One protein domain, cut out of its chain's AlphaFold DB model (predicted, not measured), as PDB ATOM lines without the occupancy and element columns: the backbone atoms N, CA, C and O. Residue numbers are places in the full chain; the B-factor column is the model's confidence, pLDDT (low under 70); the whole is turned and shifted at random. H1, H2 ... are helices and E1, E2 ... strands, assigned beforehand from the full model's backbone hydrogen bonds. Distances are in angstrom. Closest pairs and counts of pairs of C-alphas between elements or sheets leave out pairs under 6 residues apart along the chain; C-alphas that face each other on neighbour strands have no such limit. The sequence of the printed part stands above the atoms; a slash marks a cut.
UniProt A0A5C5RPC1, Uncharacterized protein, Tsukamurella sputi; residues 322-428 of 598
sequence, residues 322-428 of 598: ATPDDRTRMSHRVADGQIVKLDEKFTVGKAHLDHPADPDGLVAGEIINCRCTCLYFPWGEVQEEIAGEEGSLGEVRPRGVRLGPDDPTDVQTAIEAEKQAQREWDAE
ATOM      1  N   ALA A 322     -37.314 -24.388  25.658       77.00
ATOM      2  CA  ALA A 322     -36.244 -24.783  24.763       77.00
ATOM      3  C   ALA A 322     -36.770 -25.630  23.595       77.00
ATOM      4  O   ALA A 322     -37.656 -26.468  23.766       77.00
ATOM      5  N   THR A 323     -36.186 -25.470  22.401       75.25
ATOM      6  CA  THR A 323     -36.471 -26.395  21.296       75.25
ATOM      7  C   THR A 323     -36.036 -27.813  21.699       75.25
ATOM      8  O   THR A 323     -34.907 -28.000  22.155       75.25
ATOM      9  N   PRO A 324     -36.885 -28.841  21.546       65.88
ATOM     10  CA  PRO A 324     -36.578 -30.183  22.038       65.88
ATOM     11  C   PRO A 324     -35.721 -30.985  21.044       65.88
ATOM     12  O   PRO A 324     -36.137 -32.053  20.606       65.88
ATOM     13  N   ASP A 325     -34.528 -30.495  20.695       64.06
ATOM     14  CA  ASP A 325     -33.634 -31.163  19.740       64.06
ATOM     15  C   ASP A 325     -32.161 -31.246  20.178       64.06
ATOM     16  O   ASP A 325     -31.748 -30.725  21.219       64.06
ATOM     17  N   ASP A 326     -31.363 -31.953  19.376       64.00
ATOM     18  CA  ASP A 326     -29.944 -32.232  19.627       64.00
ATOM     19  C   ASP A 326     -29.044 -30.995  19.472       64.00
ATOM     20  O   ASP A 326     -27.989 -30.900  20.103       64.00
ATOM     21  N   ARG A 327     -29.481 -30.017  18.673       72.06
ATOM     22  CA  ARG A 327     -28.800 -28.733  18.452       72.06
ATOM     23  C   ARG A 327     -28.966 -27.771  19.622       72.06
ATOM     24  O   ARG A 327     -28.181 -26.829  19.751       72.06
ATOM     25  N   THR A 328     -29.986 -27.970  20.445       76.81
ATOM     26  CA  THR A 328     -30.221 -27.157  21.634       76.81
ATOM     27  C   THR A 328     -29.188 -27.489  22.697       76.81
ATOM     28  O   THR A 328     -29.005 -28.645  23.082       76.81
ATOM     29  N   ARG A 329     -28.488 -26.457  23.175       87.69
ATOM     30  CA  ARG A 329     -27.412 -26.598  24.164       87.69
ATOM     31  C   ARG A 329     -27.941 -27.209  25.452       87.69
ATOM     32  O   ARG A 329     -29.042 -26.891  25.884       87.69
ATOM     33  N   MET A 330     -27.115 -28.011  26.114       90.31
ATOM     34  CA  MET A 330     -27.479 -28.657  27.380       90.31
ATOM     35  C   MET A 330     -27.891 -27.648  28.462       90.31
ATOM     36  O   MET A 330     -28.859 -27.893  29.167       90.31
ATOM     37  N   SER A 331     -27.224 -26.493  28.548       94.31
ATOM     38  CA  SER A 331     -27.606 -25.385  29.441       94.31
ATOM     39  C   SER A 331     -29.023 -24.876  29.178       94.31
ATOM     40  O   SER A 331     -29.791 -24.687  30.116       94.31
ATOM     41  N   HIS A 332     -29.404 -24.731  27.908       93.12
ATOM     42  CA  HIS A 332     -30.750 -24.325  27.507       93.12
ATOM     43  C   HIS A 332     -31.780 -25.435  27.751       93.12
ATOM     44  O   HIS A 332     -32.893 -25.144  28.175       93.12
ATOM     45  N   ARG A 333     -31.414 -26.707  27.529       86.75
ATOM     46  CA  ARG A 333     -32.268 -27.860  27.866       86.75
ATOM     47  C   ARG A 333     -32.527 -27.951  29.366       86.75
ATOM     48  O   ARG A 333     -33.627 -28.300  29.759       86.75
ATOM     49  N   VAL A 334     -31.529 -27.639  30.194       92.06
ATOM     50  CA  VAL A 334     -31.674 -27.577  31.655       92.06
ATOM     51  C   VAL A 334     -32.540 -26.389  32.069       92.06
ATOM     52  O   VAL A 334     -33.380 -26.552  32.949       92.06
ATOM     53  N   ALA A 335     -32.387 -25.228  31.428       92.81
ATOM     54  CA  ALA A 335     -33.232 -24.059  31.683       92.81
ATOM     55  C   ALA A 335     -34.701 -24.270  31.276       92.81
ATOM     56  O   ALA A 335     -35.577 -23.607  31.824       92.81
ATOM     57  N   ASP A 336     -34.982 -25.195  30.352       85.88
ATOM     58  CA  ASP A 336     -36.337 -25.554  29.932       85.88
ATOM     59  C   ASP A 336     -37.254 -25.856  31.125       85.88
ATOM     60  O   ASP A 336     -36.932 -26.666  32.001       85.88
ATOM     61  N   GLY A 337     -38.402 -25.179  31.157       82.19
ATOM     62  CA  GLY A 337     -39.385 -25.299  32.231       82.19
ATOM     63  C   GLY A 337     -39.157 -24.381  33.439       82.19
ATOM     64  O   GLY A 337     -40.040 -24.311  34.292       82.19
ATOM     65  N   GLN A 338     -38.043 -23.646  33.516       93.25
ATOM     66  CA  GLN A 338     -37.814 -22.635  34.556       93.25
ATOM     67  C   GLN A 338     -38.832 -21.495  34.415       93.25
ATOM     68  O   GLN A 338     -38.902 -20.867  33.360       93.25
ATOM     69  N   ILE A 339     -39.615 -21.235  35.466       91.12
ATOM     70  CA  ILE A 339     -40.598 -20.146  35.550       91.12
ATOM     71  C   ILE A 339     -40.095 -19.094  36.536       91.12
ATOM     72  O   ILE A 339     -39.898 -19.402  37.709       91.12
ATOM     73  N   VAL A 340     -39.948 -17.852  36.092       93.00
ATOM     74  CA  VAL A 340     -39.552 -16.706  36.927       93.00
ATOM     75  C   VAL A 340     -40.598 -15.600  36.825       93.00
ATOM     76  O   VAL A 340     -41.451 -15.621  35.928       93.00
ATOM     77  N   LYS A 341     -40.583 -14.641  37.751       93.50
ATOM     78  CA  LYS A 341     -41.400 -13.434  37.575       93.50
ATOM     79  C   LYS A 341     -40.953 -12.667  36.340       93.50
ATOM     80  O   LYS A 341     -39.809 -12.785  35.915       93.50
ATOM     81  N   LEU A 342     -41.842 -11.854  35.772       87.00
ATOM     82  CA  LEU A 342     -41.504 -11.066  34.588       87.00
ATOM     83  C   LEU A 342     -40.252 -10.184  34.787       87.00
ATOM     84  O   LEU A 342     -39.463 -10.053  33.857       87.00
ATOM     85  N   ASP A 343     -40.044  -9.648  35.995       92.75
ATOM     86  CA  ASP A 343     -38.899  -8.806  36.376       92.75
ATOM     87  C   ASP A 343     -37.653  -9.564  36.859       92.75
ATOM     88  O   ASP A 343     -36.642  -8.950  37.205       92.75
ATOM     89  N   GLU A 344     -37.704 -10.893  36.869       95.38
ATOM     90  CA  GLU A 344     -36.592 -11.751  37.258       95.38
ATOM     91  C   GLU A 344     -35.904 -12.362  36.027       95.38
ATOM     92  O   GLU A 344     -36.533 -12.690  35.019       95.38
ATOM     93  N   LYS A 345     -34.584 -12.551  36.131       97.06
ATOM     94  CA  LYS A 345     -33.769 -13.208  35.101       97.06
ATOM     95  C   LYS A 345     -33.802 -14.726  35.259       97.06
ATOM     96  O   LYS A 345     -33.772 -15.248  36.373       97.06
ATOM     97  N   PHE A 346     -33.751 -15.437  34.138       97.69
ATOM     98  CA  PHE A 346     -33.496 -16.875  34.101       97.69
ATOM     99  C   PHE A 346     -32.031 -17.178  34.419       97.69
ATOM    100  O   PHE A 346     -31.138 -16.460  33.969       97.69
ATOM    101  N   THR A 347     -31.761 -18.290  35.101       96.62
ATOM    102  CA  THR A 347     -30.413 -18.876  35.189       96.62
ATOM    103  C   THR A 347     -30.218 -19.867  34.037       96.62
ATOM    104  O   THR A 347     -30.838 -20.931  34.025       96.62
ATOM    105  N   VAL A 348     -29.359 -19.541  33.064       96.00
ATOM    106  CA  VAL A 348     -29.081 -20.370  31.873       96.00
ATOM    107  C   VAL A 348     -27.587 -20.663  31.790       96.00
ATOM    108  O   VAL A 348     -26.789 -19.843  31.336       96.00
ATOM    109  N   GLY A 349     -27.177 -21.842  32.264       93.31
ATOM    110  CA  GLY A 349     -25.756 -22.175  32.371       93.31
ATOM    111  C   GLY A 349     -25.021 -21.184  33.276       93.31
ATOM    112  O   GLY A 349     -25.270 -21.140  34.477       93.31
ATOM    113  N   LYS A 350     -24.108 -20.395  32.698       90.00
ATOM    114  CA  LYS A 350     -23.380 -19.324  33.409       90.00
ATOM    115  C   LYS A 350     -23.988 -17.930  33.208       90.00
ATOM    116  O   LYS A 350     -23.423 -16.959  33.705       90.00
ATOM    117  N   ALA A 351     -25.064 -17.820  32.435       94.12
ATOM    118  CA  ALA A 351     -25.705 -16.561  32.101       94.12
ATOM    119  C   ALA A 351     -26.948 -16.312  32.961       94.12
ATOM    120  O   ALA A 351     -27.649 -17.249  33.346       94.12
ATOM    121  N   HIS A 352     -27.233 -15.031  33.192       95.69
ATOM    122  CA  HIS A 352     -28.521 -14.564  33.690       95.69
ATOM    123  C   HIS A 352     -29.179 -13.733  32.594       95.69
ATOM    124  O   HIS A 352     -28.640 -12.686  32.238       95.69
ATOM    125  N   LEU A 353     -30.289 -14.218  32.041       96.56
ATOM    126  CA  LEU A 353     -30.917 -13.653  30.842       96.56
ATOM    127  C   LEU A 353     -32.355 -13.234  31.145       96.56
ATOM    128  O   LEU A 353     -33.054 -13.960  31.850       96.56
ATOM    129  N   ASP A 354     -32.807 -12.101  30.611       95.50
ATOM    130  CA  ASP A 354     -34.226 -11.723  30.688       95.50
ATOM    131  C   ASP A 354     -35.075 -12.560  29.731       95.50
ATOM    132  O   ASP A 354     -36.187 -12.953  30.074       95.50
ATOM    133  N   HIS A 355     -34.538 -12.883  28.559       92.75
ATOM    134  CA  HIS A 355     -35.209 -13.666  27.529       92.75
ATOM    135  C   HIS A 355     -34.182 -14.420  26.659       92.75
ATOM    136  O   HIS A 355     -32.969 -14.210  26.770       92.75
ATOM    137  N   PRO A 356     -34.609 -15.355  25.798       89.62
ATOM    138  CA  PRO A 356     -33.717 -15.989  24.843       89.62
ATOM    139  C   PRO A 356     -33.106 -14.973  23.879       89.62
ATOM    140  O   PRO A 356     -33.756 -14.013  23.485       89.62
ATOM    141  N   ALA A 357     -31.844 -15.197  23.501       91.62
ATOM    142  CA  ALA A 357     -31.068 -14.259  22.685       91.62
ATOM    143  C   ALA A 357     -30.934 -12.839  23.286       91.62
ATOM    144  O   ALA A 357     -30.617 -11.910  22.551       91.62
ATOM    145  N   ASP A 358     -31.099 -12.686  24.607       94.62
ATOM    146  CA  ASP A 358     -30.891 -11.422  25.328       94.62
ATOM    147  C   ASP A 358     -29.486 -10.838  25.049       94.62
ATOM    148  O   ASP A 358     -28.478 -11.478  25.386       94.62
ATOM    149  N   PRO A 359     -29.398  -9.654  24.407       90.00
ATOM    150  CA  PRO A 359     -28.129  -9.042  24.030       90.00
ATOM    151  C   PRO A 359     -27.314  -8.558  25.233       90.00
ATOM    152  O   PRO A 359     -26.092  -8.475  25.115       90.00
ATOM    153  N   ASP A 360     -27.945  -8.309  26.384       86.81
ATOM    154  CA  ASP A 360     -27.282  -7.840  27.606       86.81
ATOM    155  C   ASP A 360     -26.641  -8.987  28.406       86.81
ATOM    156  O   ASP A 360     -25.916  -8.775  29.387       86.81
ATOM    157  N   GLY A 361     -26.857 -10.233  27.979       79.50
ATOM    158  CA  GLY A 361     -26.174 -11.385  28.537       79.50
ATOM    159  C   GLY A 361     -24.664 -11.349  28.257       79.50
ATOM    160  O   GLY A 361     -24.203 -11.340  27.118       79.50
ATOM    161  N   LEU A 362     -23.847 -11.436  29.309       78.00
ATOM    162  CA  LEU A 362     -22.379 -11.376  29.193       78.00
ATOM    163  C   LEU A 362     -21.730 -12.660  28.636       78.00
ATOM    164  O   LEU A 362     -20.509 -12.737  28.501       78.00
ATOM    165  N   VAL A 363     -22.518 -13.699  28.338       88.38
ATOM    166  CA  VAL A 363     -22.023 -15.017  27.915       88.38
ATOM    167  C   VAL A 363     -22.532 -15.335  26.512       88.38
ATOM    168  O   VAL A 363     -23.540 -16.014  26.341       88.38
ATOM    169  N   ALA A 364     -21.793 -14.897  25.490       87.62
ATOM    170  CA  ALA A 364     -22.146 -15.082  24.076       87.62
ATOM    171  C   ALA A 364     -22.534 -16.529  23.703       87.62
ATOM    172  O   ALA A 364     -23.409 -16.752  22.864       87.62
ATOM    173  N   GLY A 365     -21.915 -17.520  24.358       89.19
ATOM    174  CA  GLY A 365     -22.205 -18.943  24.172       89.19
ATOM    175  C   GLY A 365     -23.637 -19.367  24.525       89.19
ATOM    176  O   GLY A 365     -24.089 -20.369  23.982       89.19
ATOM    177  N   GLU A 366     -24.350 -18.608  25.359       93.69
ATOM    178  CA  GLU A 366     -25.746 -18.862  25.760       93.69
ATOM    179  C   GLU A 366     -26.756 -18.012  24.955       93.69
ATOM    180  O   GLU A 366     -27.961 -18.094  25.162       93.69
ATOM    181  N   ILE A 367     -26.282 -17.180  24.020       92.50
ATOM    182  CA  ILE A 367     -27.100 -16.146  23.354       92.50
ATOM    183  C   ILE A 367     -27.113 -16.352  21.843       92.50
ATOM    184  O   ILE A 367     -28.166 -16.431  21.214       92.50
ATOM    185  N   ILE A 368     -25.927 -16.469  21.243       89.00
ATOM    186  CA  ILE A 368     -25.763 -16.563  19.790       89.00
ATOM    187  C   ILE A 368     -26.463 -17.820  19.271       89.00
ATOM    188  O   ILE A 368     -26.331 -18.888  19.866       89.00
ATOM    189  N   ASN A 369     -27.164 -17.743  18.135       82.88
ATOM    190  CA  ASN A 369     -27.909 -18.874  17.559       82.88
ATOM    191  C   ASN A 369     -28.902 -19.533  18.543       82.88
ATOM    192  O   ASN A 369     -29.181 -20.730  18.416       82.88
ATOM    193  N   CYS A 370     -29.406 -18.799  19.541       82.06
ATOM    194  CA  CYS A 370     -30.475 -19.306  20.392       82.06
ATOM    195  C   CYS A 370     -31.713 -19.661  19.548       82.06
ATOM    196  O   CYS A 370     -31.932 -19.116  18.467       82.06
ATOM    197  N   ARG A 371     -32.476 -20.644  20.022       79.06
ATOM    198  CA  ARG A 371     -33.716 -21.146  19.403       79.06
ATOM    199  C   ARG A 371     -34.841 -21.306  20.423       79.06
ATOM    200  O   ARG A 371     -35.881 -21.870  20.119       79.06
ATOM    201  N   CYS A 372     -34.573 -20.911  21.661       81.00
ATOM    202  CA  CYS A 372     -35.542 -20.975  22.739       81.00
ATOM    203  C   CYS A 372     -36.493 -19.785  22.630       81.00
ATOM    204  O   CYS A 372     -36.116 -18.759  22.071       81.00
ATOM    205  N   THR A 373     -37.669 -19.924  23.226       82.44
ATOM    206  CA  THR A 373     -38.663 -18.856  23.334       82.44
ATOM    207  C   THR A 373     -39.155 -18.722  24.773       82.44
ATOM    208  O   THR A 373     -38.944 -19.621  25.598       82.44
ATOM    209  N   CYS A 374     -39.790 -17.598  25.091       82.06
ATOM    210  CA  CYS A 374     -40.475 -17.389  26.356       82.06
ATOM    211  C   CYS A 374     -41.992 -17.535  26.233       82.06
ATOM    212  O   CYS A 374     -42.640 -16.967  25.358       82.06
ATOM    213  N   LEU A 375     -42.580 -18.244  27.194       77.81
ATOM    214  CA  LEU A 375     -44.023 -18.251  27.409       77.81
ATOM    215  C   LEU A 375     -44.366 -17.306  28.552       77.81
ATOM    216  O   LEU A 375     -43.718 -17.356  29.593       77.81
ATOM    217  N   TYR A 376     -45.412 -16.502  28.388       76.12
ATOM    218  CA  TYR A 376     -45.865 -15.538  29.393       76.12
ATOM    219  C   TYR A 376     -47.241 -15.933  29.904       76.12
ATOM    220  O   TYR A 376     -48.094 -16.340  29.117       76.12
ATOM    221  N   PHE A 377     -47.477 -15.841  31.210       74.44
ATOM    222  CA  PHE A 377     -48.768 -16.198  31.794       74.44
ATOM    223  C   PHE A 377     -48.981 -15.566  33.178       74.44
ATOM    224  O   PHE A 377     -48.018 -15.238  33.874       74.44
ATOM    225  N   PRO A 378     -50.241 -15.360  33.605       70.31
ATOM    226  CA  PRO A 378     -50.546 -14.875  34.946       70.31
ATOM    227  C   PRO A 378     -50.317 -15.964  36.005       70.31
ATOM    228  O   PRO A 378     -50.397 -17.159  35.719       70.31
ATOM    229  N   TRP A 379     -50.156 -15.561  37.271       77.81
ATOM    230  CA  TRP A 379     -49.912 -16.489  38.391       77.81
ATOM    231  C   TRP A 379     -50.905 -17.664  38.495       77.81
ATOM    232  O   TRP A 379     -50.529 -18.764  38.890       77.81
ATOM    233  N   GLY A 380     -52.178 -17.457  38.139       67.81
ATOM    234  CA  GLY A 380     -53.180 -18.530  38.167       67.81
ATOM    235  C   GLY A 380     -52.826 -19.715  37.260       67.81
ATOM    236  O   GLY A 380     -53.027 -20.856  37.661       67.81
ATOM    237  N   GLU A 381     -52.242 -19.447  36.092       70.94
ATOM    238  CA  GLU A 381     -51.816 -20.471  35.127       70.94
ATOM    239  C   GLU A 381     -50.465 -21.092  35.515       70.94
ATOM    240  O   GLU A 381     -50.257 -22.282  35.298       70.94
ATOM    241  N   VAL A 382     -49.584 -20.343  36.199       70.81
ATOM    242  CA  VAL A 382     -48.335 -20.885  36.777       70.81
ATOM    243  C   VAL A 382     -48.626 -22.100  37.662       70.81
ATOM    244  O   VAL A 382     -47.932 -23.113  37.602       70.81
ATOM    245  N   GLN A 383     -49.675 -22.010  38.483       69.69
ATOM    246  CA  GLN A 383     -50.068 -23.088  39.389       69.69
ATOM    247  C   GLN A 383     -50.533 -24.340  38.641       69.69
ATOM    248  O   GLN A 383     -50.297 -25.447  39.121       69.69
ATOM    249  N   GLU A 384     -51.182 -24.173  37.487       69.75
ATOM    250  CA  GLU A 384     -51.638 -25.278  36.642       69.75
ATOM    251  C   GLU A 384     -50.454 -25.966  35.951       69.75
ATOM    252  O   GLU A 384     -50.370 -27.192  35.981       69.75
ATOM    253  N   GLU A 385     -49.498 -25.194  35.422       66.00
ATOM    254  CA  GLU A 385     -48.286 -25.726  34.782       66.00
ATOM    255  C   GLU A 385     -47.422 -26.526  35.778       66.00
ATOM    256  O   GLU A 385     -46.970 -27.624  35.461       66.00
ATOM    257  N   ILE A 386     -47.249 -26.038  37.014       69.56
ATOM    258  CA  ILE A 386     -46.494 -26.751  38.067       69.56
ATOM    259  C   ILE A 386     -47.251 -27.981  38.585       69.56
ATOM    260  O   ILE A 386     -46.637 -28.956  39.010       69.56
ATOM    261  N   ALA A 387     -48.584 -27.948  38.595       66.19
ATOM    262  CA  ALA A 387     -49.393 -29.093  39.011       66.19
ATOM    263  C   ALA A 387     -49.500 -30.184  37.928       66.19
ATOM    264  O   ALA A 387     -50.018 -31.266  38.216       66.19
ATOM    265  N   GLY A 388     -49.051 -29.896  36.703       65.00
ATOM    266  CA  GLY A 388     -49.054 -30.818  35.573       65.00
ATOM    267  C   GLY A 388     -48.067 -31.980  35.718       65.00
ATOM    268  O   GLY A 388     -47.239 -32.025  36.625       65.00
ATOM    269  N   GLU A 389     -48.142 -32.933  34.787       61.09
ATOM    270  CA  GLU A 389     -47.313 -34.152  34.789       61.09
ATOM    271  C   GLU A 389     -45.806 -33.861  34.689       61.09
ATOM    272  O   GLU A 389     -44.990 -34.603  35.236       61.09
ATOM    273  N   GLU A 390     -45.436 -32.766  34.019       58.38
ATOM    274  CA  GLU A 390     -44.047 -32.312  33.870       58.38
ATOM    275  C   GLU A 390     -43.577 -31.408  35.031       58.38
ATOM    276  O   GLU A 390     -42.403 -31.034  35.090       58.38
ATOM    277  N   GLY A 391     -44.464 -31.087  35.980       64.81
ATOM    278  CA  GLY A 391     -44.166 -30.279  37.157       64.81
ATOM    279  C   GLY A 391     -43.176 -30.945  38.113       64.81
ATOM    280  O   GLY A 391     -43.253 -32.143  38.399       64.81
ATOM    281  N   SER A 392     -42.232 -30.167  38.644       63.62
ATOM    282  CA  SER A 392     -41.262 -30.610  39.645       63.62
ATOM    283  C   SER A 392     -41.358 -29.763  40.919       63.62
ATOM    284  O   SER A 392     -41.717 -28.585  40.899       63.62
ATOM    285  N   LEU A 393     -41.018 -30.358  42.069       60.94
ATOM    286  CA  LEU A 393     -40.950 -29.662  43.364       60.94
ATOM    287  C   LEU A 393     -39.667 -28.810  43.486       60.94
ATOM    288  O   LEU A 393     -38.993 -28.859  44.511       60.94
ATOM    289  N   GLY A 394     -39.310 -28.071  42.433       68.06
ATOM    290  CA  GLY A 394     -38.076 -27.280  42.374       68.06
ATOM    291  C   GLY A 394     -36.833 -28.072  41.957       68.06
ATOM    292  O   GLY A 394     -35.725 -27.563  42.062       68.06
ATOM    293  N   GLU A 395     -36.990 -29.311  41.488       80.56
ATOM    294  CA  GLU A 395     -35.869 -30.085  40.950       80.56
ATOM    295  C   GLU A 395     -35.430 -29.505  39.601       80.56
ATOM    296  O   GLU A 395     -36.228 -29.452  38.658       80.56
ATOM    297  N   VAL A 396     -34.153 -29.128  39.509       85.69
ATOM    298  CA  VAL A 396     -33.509 -28.661  38.278       85.69
ATOM    299  C   VAL A 396     -33.161 -29.860  37.402       85.69
ATOM    300  O   VAL A 396     -32.186 -30.570  37.641       85.69
ATOM    301  N   ARG A 397     -33.969 -30.090  36.367       80.25
ATOM    302  CA  ARG A 397     -33.729 -31.121  35.352       80.25
ATOM    303  C   ARG A 397     -34.287 -30.688  33.998       80.25
ATOM    304  O   ARG A 397     -35.221 -29.881  33.971       80.25
ATOM    305  N   PRO A 398     -33.776 -31.235  32.883       74.88
ATOM    306  CA  PRO A 398     -34.335 -30.949  31.571       74.88
ATOM    307  C   PRO A 398     -35.842 -31.219  31.517       74.88
ATOM    308  O   PRO A 398     -36.304 -32.256  32.003       74.88
ATOM    309  N   ARG A 399     -36.596 -30.282  30.926       70.06
ATOM    310  CA  ARG A 399     -38.065 -30.328  30.762       70.06
ATOM    311  C   ARG A 399     -38.880 -30.331  32.061       70.06
ATOM    312  O   ARG A 399     -40.093 -30.502  32.021       70.06
ATOM    313  N   GLY A 400     -38.238 -30.187  33.220       75.50
ATOM    314  CA  GLY A 400     -38.934 -30.106  34.501       75.50
ATOM    315  C   GLY A 400     -39.504 -28.708  34.716       75.50
ATOM    316  O   GLY A 400     -38.739 -27.754  34.856       75.50
ATOM    317  N   VAL A 401     -40.828 -28.582  34.792       79.00
ATOM    318  CA  VAL A 401     -41.480 -27.291  35.041       79.00
ATOM    319  C   VAL A 401     -41.382 -26.931  36.522       79.00
ATOM    320  O   VAL A 401     -41.821 -27.700  37.376       79.00
ATOM    321  N   ARG A 402     -40.812 -25.766  36.844       88.50
ATOM    322  CA  ARG A 402     -40.521 -25.365  38.233       88.50
ATOM    323  C   ARG A 402     -40.477 -23.854  38.417       88.50
ATOM    324  O   ARG A 402     -40.285 -23.118  37.457       88.50
ATOM    325  N   LEU A 403     -40.604 -23.404  39.664       88.88
ATOM    326  CA  LEU A 403     -40.331 -22.011  40.031       88.88
ATOM    327  C   LEU A 403     -38.825 -21.804  40.197       88.88
ATOM    328  O   LEU A 403     -38.197 -22.520  40.973       88.88
ATOM    329  N   GLY A 404     -38.294 -20.823  39.479       87.25
ATOM    330  CA  GLY A 404     -36.942 -20.301  39.620       87.25
ATOM    331  C   GLY A 404     -36.914 -18.939  40.339       87.25
ATOM    332  O   GLY A 404     -37.864 -18.614  41.060       87.25
ATOM    333  N   PRO A 405     -35.848 -18.136  40.135       92.56
ATOM    334  CA  PRO A 405     -34.651 -18.476  39.359       92.56
ATOM    335  C   PRO A 405     -33.944 -19.709  39.921       92.56
ATOM    336  O   PRO A 405     -33.908 -19.908  41.136       92.56
ATOM    337  N   ASP A 406     -33.400 -20.551  39.047       92.88
ATOM    338  CA  ASP A 406     -32.712 -21.762  39.500       92.88
ATOM    339  C   ASP A 406     -31.380 -21.437  40.186       92.88
ATOM    340  O   ASP A 406     -30.669 -20.508  39.781       92.88
ATOM    341  N   ASP A 407     -31.007 -22.249  41.181       92.88
ATOM    342  CA  ASP A 407     -29.697 -22.154  41.828       92.88
ATOM    343  C   ASP A 407     -28.574 -22.513  40.830       92.88
ATOM    344  O   ASP A 407     -28.610 -23.589  40.221       92.88
ATOM    345  N   PRO A 408     -27.541 -21.665  40.660       92.62
ATOM    346  CA  PRO A 408     -26.457 -21.924  39.709       92.62
ATOM    347  C   PRO A 408     -25.697 -23.239  39.945       92.62
ATOM    348  O   PRO A 408     -25.181 -23.834  38.995       92.62
ATOM    349  N   THR A 409     -25.612 -23.712  41.192       92.44
ATOM    350  CA  THR A 409     -24.946 -24.977  41.543       92.44
ATOM    351  C   THR A 409     -25.766 -26.167  41.061       92.44
ATOM    352  O   THR A 409     -25.212 -27.109  40.483       92.44
ATOM    353  N   ASP A 410     -27.083 -26.108  41.246       91.75
ATOM    354  CA  ASP A 410     -28.010 -27.142  40.786       91.75
ATOM    355  C   ASP A 410     -28.074 -27.171  39.253       91.75
ATOM    356  O   ASP A 410     -27.990 -28.246  38.654       91.75
ATOM    357  N   VAL A 411     -28.086 -26.001  38.602       92.38
ATOM    358  CA  VAL A 411     -27.978 -25.875  37.137       92.38
ATOM    359  C   VAL A 411     -26.693 -26.518  36.625       92.38
ATOM    360  O   VAL A 411     -26.735 -27.338  35.706       92.38
ATOM    361  N   GLN A 412     -25.543 -26.205  37.227       93.38
ATOM    362  CA  GLN A 412     -24.271 -26.791  36.808       93.38
ATOM    363  C   GLN A 412     -24.243 -28.312  37.026       93.38
ATOM    364  O   GLN A 412     -23.716 -29.042  36.184       93.38
ATOM    365  N   THR A 413     -24.838 -28.795  38.117       93.62
ATOM    366  CA  THR A 413     -24.961 -30.228  38.412       93.62
ATOM    367  C   THR A 413     -25.821 -30.937  37.365       93.62
ATOM    368  O   THR A 413     -25.401 -31.958  36.819       93.62
ATOM    369  N   ALA A 414     -26.977 -30.368  37.019       91.62
ATOM    370  CA  ALA A 414     -27.862 -30.887  35.980       91.62
ATOM    371  C   ALA A 414     -27.199 -30.889  34.591       91.62
ATOM    372  O   ALA A 414     -27.327 -31.861  33.846       91.62
ATOM    373  N   ILE A 415     -26.428 -29.849  34.256       92.94
ATOM    374  CA  ILE A 415     -25.667 -29.792  32.998       92.94
ATOM    375  C   ILE A 415     -24.613 -30.904  32.936       92.94
ATOM    376  O   ILE A 415     -24.449 -31.530  31.890       92.94
ATOM    377  N   GLU A 416     -23.880 -31.164  34.023       93.25
ATOM    378  CA  GLU A 416     -22.895 -32.253  34.034       93.25
ATOM    379  C   GLU A 416     -23.549 -33.638  33.997       93.25
ATOM    380  O   GLU A 416     -23.027 -34.536  33.332       93.25
ATOM    381  N   ALA A 417     -24.715 -33.808  34.624       89.44
ATOM    382  CA  ALA A 417     -25.503 -35.033  34.506       89.44
ATOM    383  C   ALA A 417     -25.951 -35.283  33.053       89.44
ATOM    384  O   ALA A 417     -25.772 -36.385  32.537       89.44
ATOM    385  N   GLU A 418     -26.438 -34.251  32.361       87.31
ATOM    386  CA  GLU A 418     -26.823 -34.318  30.945       87.31
ATOM    387  C   GLU A 418     -25.622 -34.647  30.038       87.31
ATOM    388  O   GLU A 418     -25.711 -35.489  29.141       87.31
ATOM    389  N   LYS A 419     -24.455 -34.039  30.296       89.81
ATOM    390  CA  LYS A 419     -23.205 -34.367  29.586       89.81
ATOM    391  C   LYS A 419     -22.798 -35.819  29.794       89.81
ATOM    392  O   LYS A 419     -22.336 -36.463  28.851       89.81
ATOM    393  N   GLN A 420     -22.923 -36.324  31.017       88.50
ATOM    394  CA  GLN A 420     -22.599 -37.708  31.336       88.50
ATOM    395  C   GLN A 420     -23.559 -38.672  30.627       88.50
ATOM    396  O   GLN A 420     -23.090 -39.605  29.977       88.50
ATOM    397  N   ALA A 421     -24.866 -38.397  30.654       84.06
ATOM    398  CA  ALA A 421     -25.873 -39.184  29.942       84.06
ATOM    399  C   ALA A 421     -25.608 -39.223  28.427       84.06
ATOM    400  O   ALA A 421     -25.660 -40.288  27.810       84.06
ATOM    401  N   GLN A 422     -25.235 -38.084  27.834       82.19
ATOM    402  CA  GLN A 422     -24.850 -38.014  26.424       82.19
ATOM    403  C   GLN A 422     -23.615 -38.880  26.120       82.19
ATOM    404  O   GLN A 422     -23.613 -39.615  25.136       82.19
ATOM    405  N   ARG A 423     -22.577 -38.842  26.968       84.81
ATOM    406  CA  ARG A 423     -21.356 -39.656  26.787       84.81
ATOM    407  C   ARG A 423     -21.629 -41.150  26.886       84.81
ATOM    408  O   ARG A 423     -21.054 -41.922  26.122       84.81
ATOM    409  N   GLU A 424     -22.466 -41.555  27.834       85.00
ATOM    410  CA  GLU A 424     -22.883 -42.950  27.993       85.00
ATOM    411  C   GLU A 424     -23.632 -43.426  26.752       85.00
ATOM    412  O   GLU A 424     -23.285 -44.461  26.182       85.00
ATOM    413  N   TRP A 425     -24.568 -42.617  26.256       77.06
ATOM    414  CA  TRP A 425     -25.277 -42.908  25.018       77.06
ATOM    415  C   TRP A 425     -24.331 -42.979  23.809       77.06
ATOM    416  O   TRP A 425     -24.418 -43.915  23.015       77.06
ATOM    417  N   ASP A 426     -23.382 -42.051  23.677       77.12
ATOM    418  CA  ASP A 426     -22.402 -42.059  22.585       77.12
ATOM    419  C   ASP A 426     -21.491 -43.294  22.624       77.12
ATOM    420  O   ASP A 426     -21.090 -43.803  21.570       77.12
ATOM    421  N   ALA A 427     -21.166 -43.785  23.823       79.69
ATOM    422  CA  ALA A 427     -20.391 -45.002  24.028       79.69
ATOM    423  C   ALA A 427     -21.203 -46.263  23.691       79.69
ATOM    424  O   ALA A 427     -20.692 -47.153  23.012       79.69
ATOM    425  N   GLU A 428     -22.471 -46.327  24.107       78.00
ATOM    426  CA  GLU A 428     -23.390 -47.426  23.784       78.00
ATOM    427  C   GLU A 428     -23.686 -47.503  22.277       78.00
ATOM    428  O   GLU A 428     -23.802 -48.592  21.710       78.00
TER     429      GLU A 428
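Overview. This is residues 322 to 428 of the 598 residues of an uncharacterized protein of Tsukamurella sputi (UniProt A0A5C5RPC1). A small core of short elements and loops is built around the short helix H1, with E2 of the hairpin E2 and E3 and residues 411 to 419 of the long helix H3 packed on H1. H3 runs away from this core, and its residues 423 to 428 stick out at one end, while the strand E4 leads to the helix H2 at the opposite end. The printed part has 107 residues, under half of them in named elements, which follow as H1 E1 E2 E3 E4 H2 H3; the class is mixed, helices and strands. The one sheet has the order E2 - E3, antiparallel. The whole is compact, with a radius of gyration of the C-alphas of 13.6 A and spans of 44 by 33 by 24 A.

Along the chain. Begin at C-alpha 322, at (-36.244, -24.783, 24.763), and go on to C-alpha 330 at (-27.479, -28.657, 27.380), where H1, residues 330 to 335, begins. Next come the strands E1, residues 338 to 341, E2, residues 346 to 348, and E3, residues 351 to 353. After a long link you reach E4, residues 373 to 378, 17.1 A long, and directly after it H2, residues 379 to 387, 12.6 A long. H3, residues 408 to 428, measures 30.2 A and ends at C-alpha 428, at (-23.390, -47.426, 23.784).

Arrangement. Look first at H1 and H3: they touch, H3 with residues 411 to 419 alone, and the closest C-alphas, those of Ser 331 and Ile 415, are 6.0 A apart. They run opposite ways at a steep tilt of 43 degrees. The closest C-alphas of H1 and E2 are those of Ala 335 and Val 348, 5.6 A apart. In the hairpin E2 and E3, find N 346 and O 353 at 2.8 A and N 348 and O 351 at 2.9 A, within hydrogen-bond range. E1 pairs with no named strand, but its residues 338 to 339 pair in parallel with residues 402 to 403. E4 also pairs with no named strand; E1 and E4 are near each other, with 8 pairs of C-alphas within 10 A. H2 is apart from H1 and from H3; its closest C-alpha to E1 is Val 382, 7.9 A from that of Ile 339. Each O i to N i+4 pair is within hydrogen-bond range in H1 and H3, and 4 of 5 in H2.

Size, cuts and confidence. The two C-alphas farthest apart, those of Gly 380 and Ala 427, are 44.4 A apart. The printed part has no cut. The links E3 to E4, 19 residues, and H2 to H3, 20 residues, are long. The mean pLDDT of the printed part is 83.4; look for values under 70 at residues 324 to 326, 380 and 383 to 394.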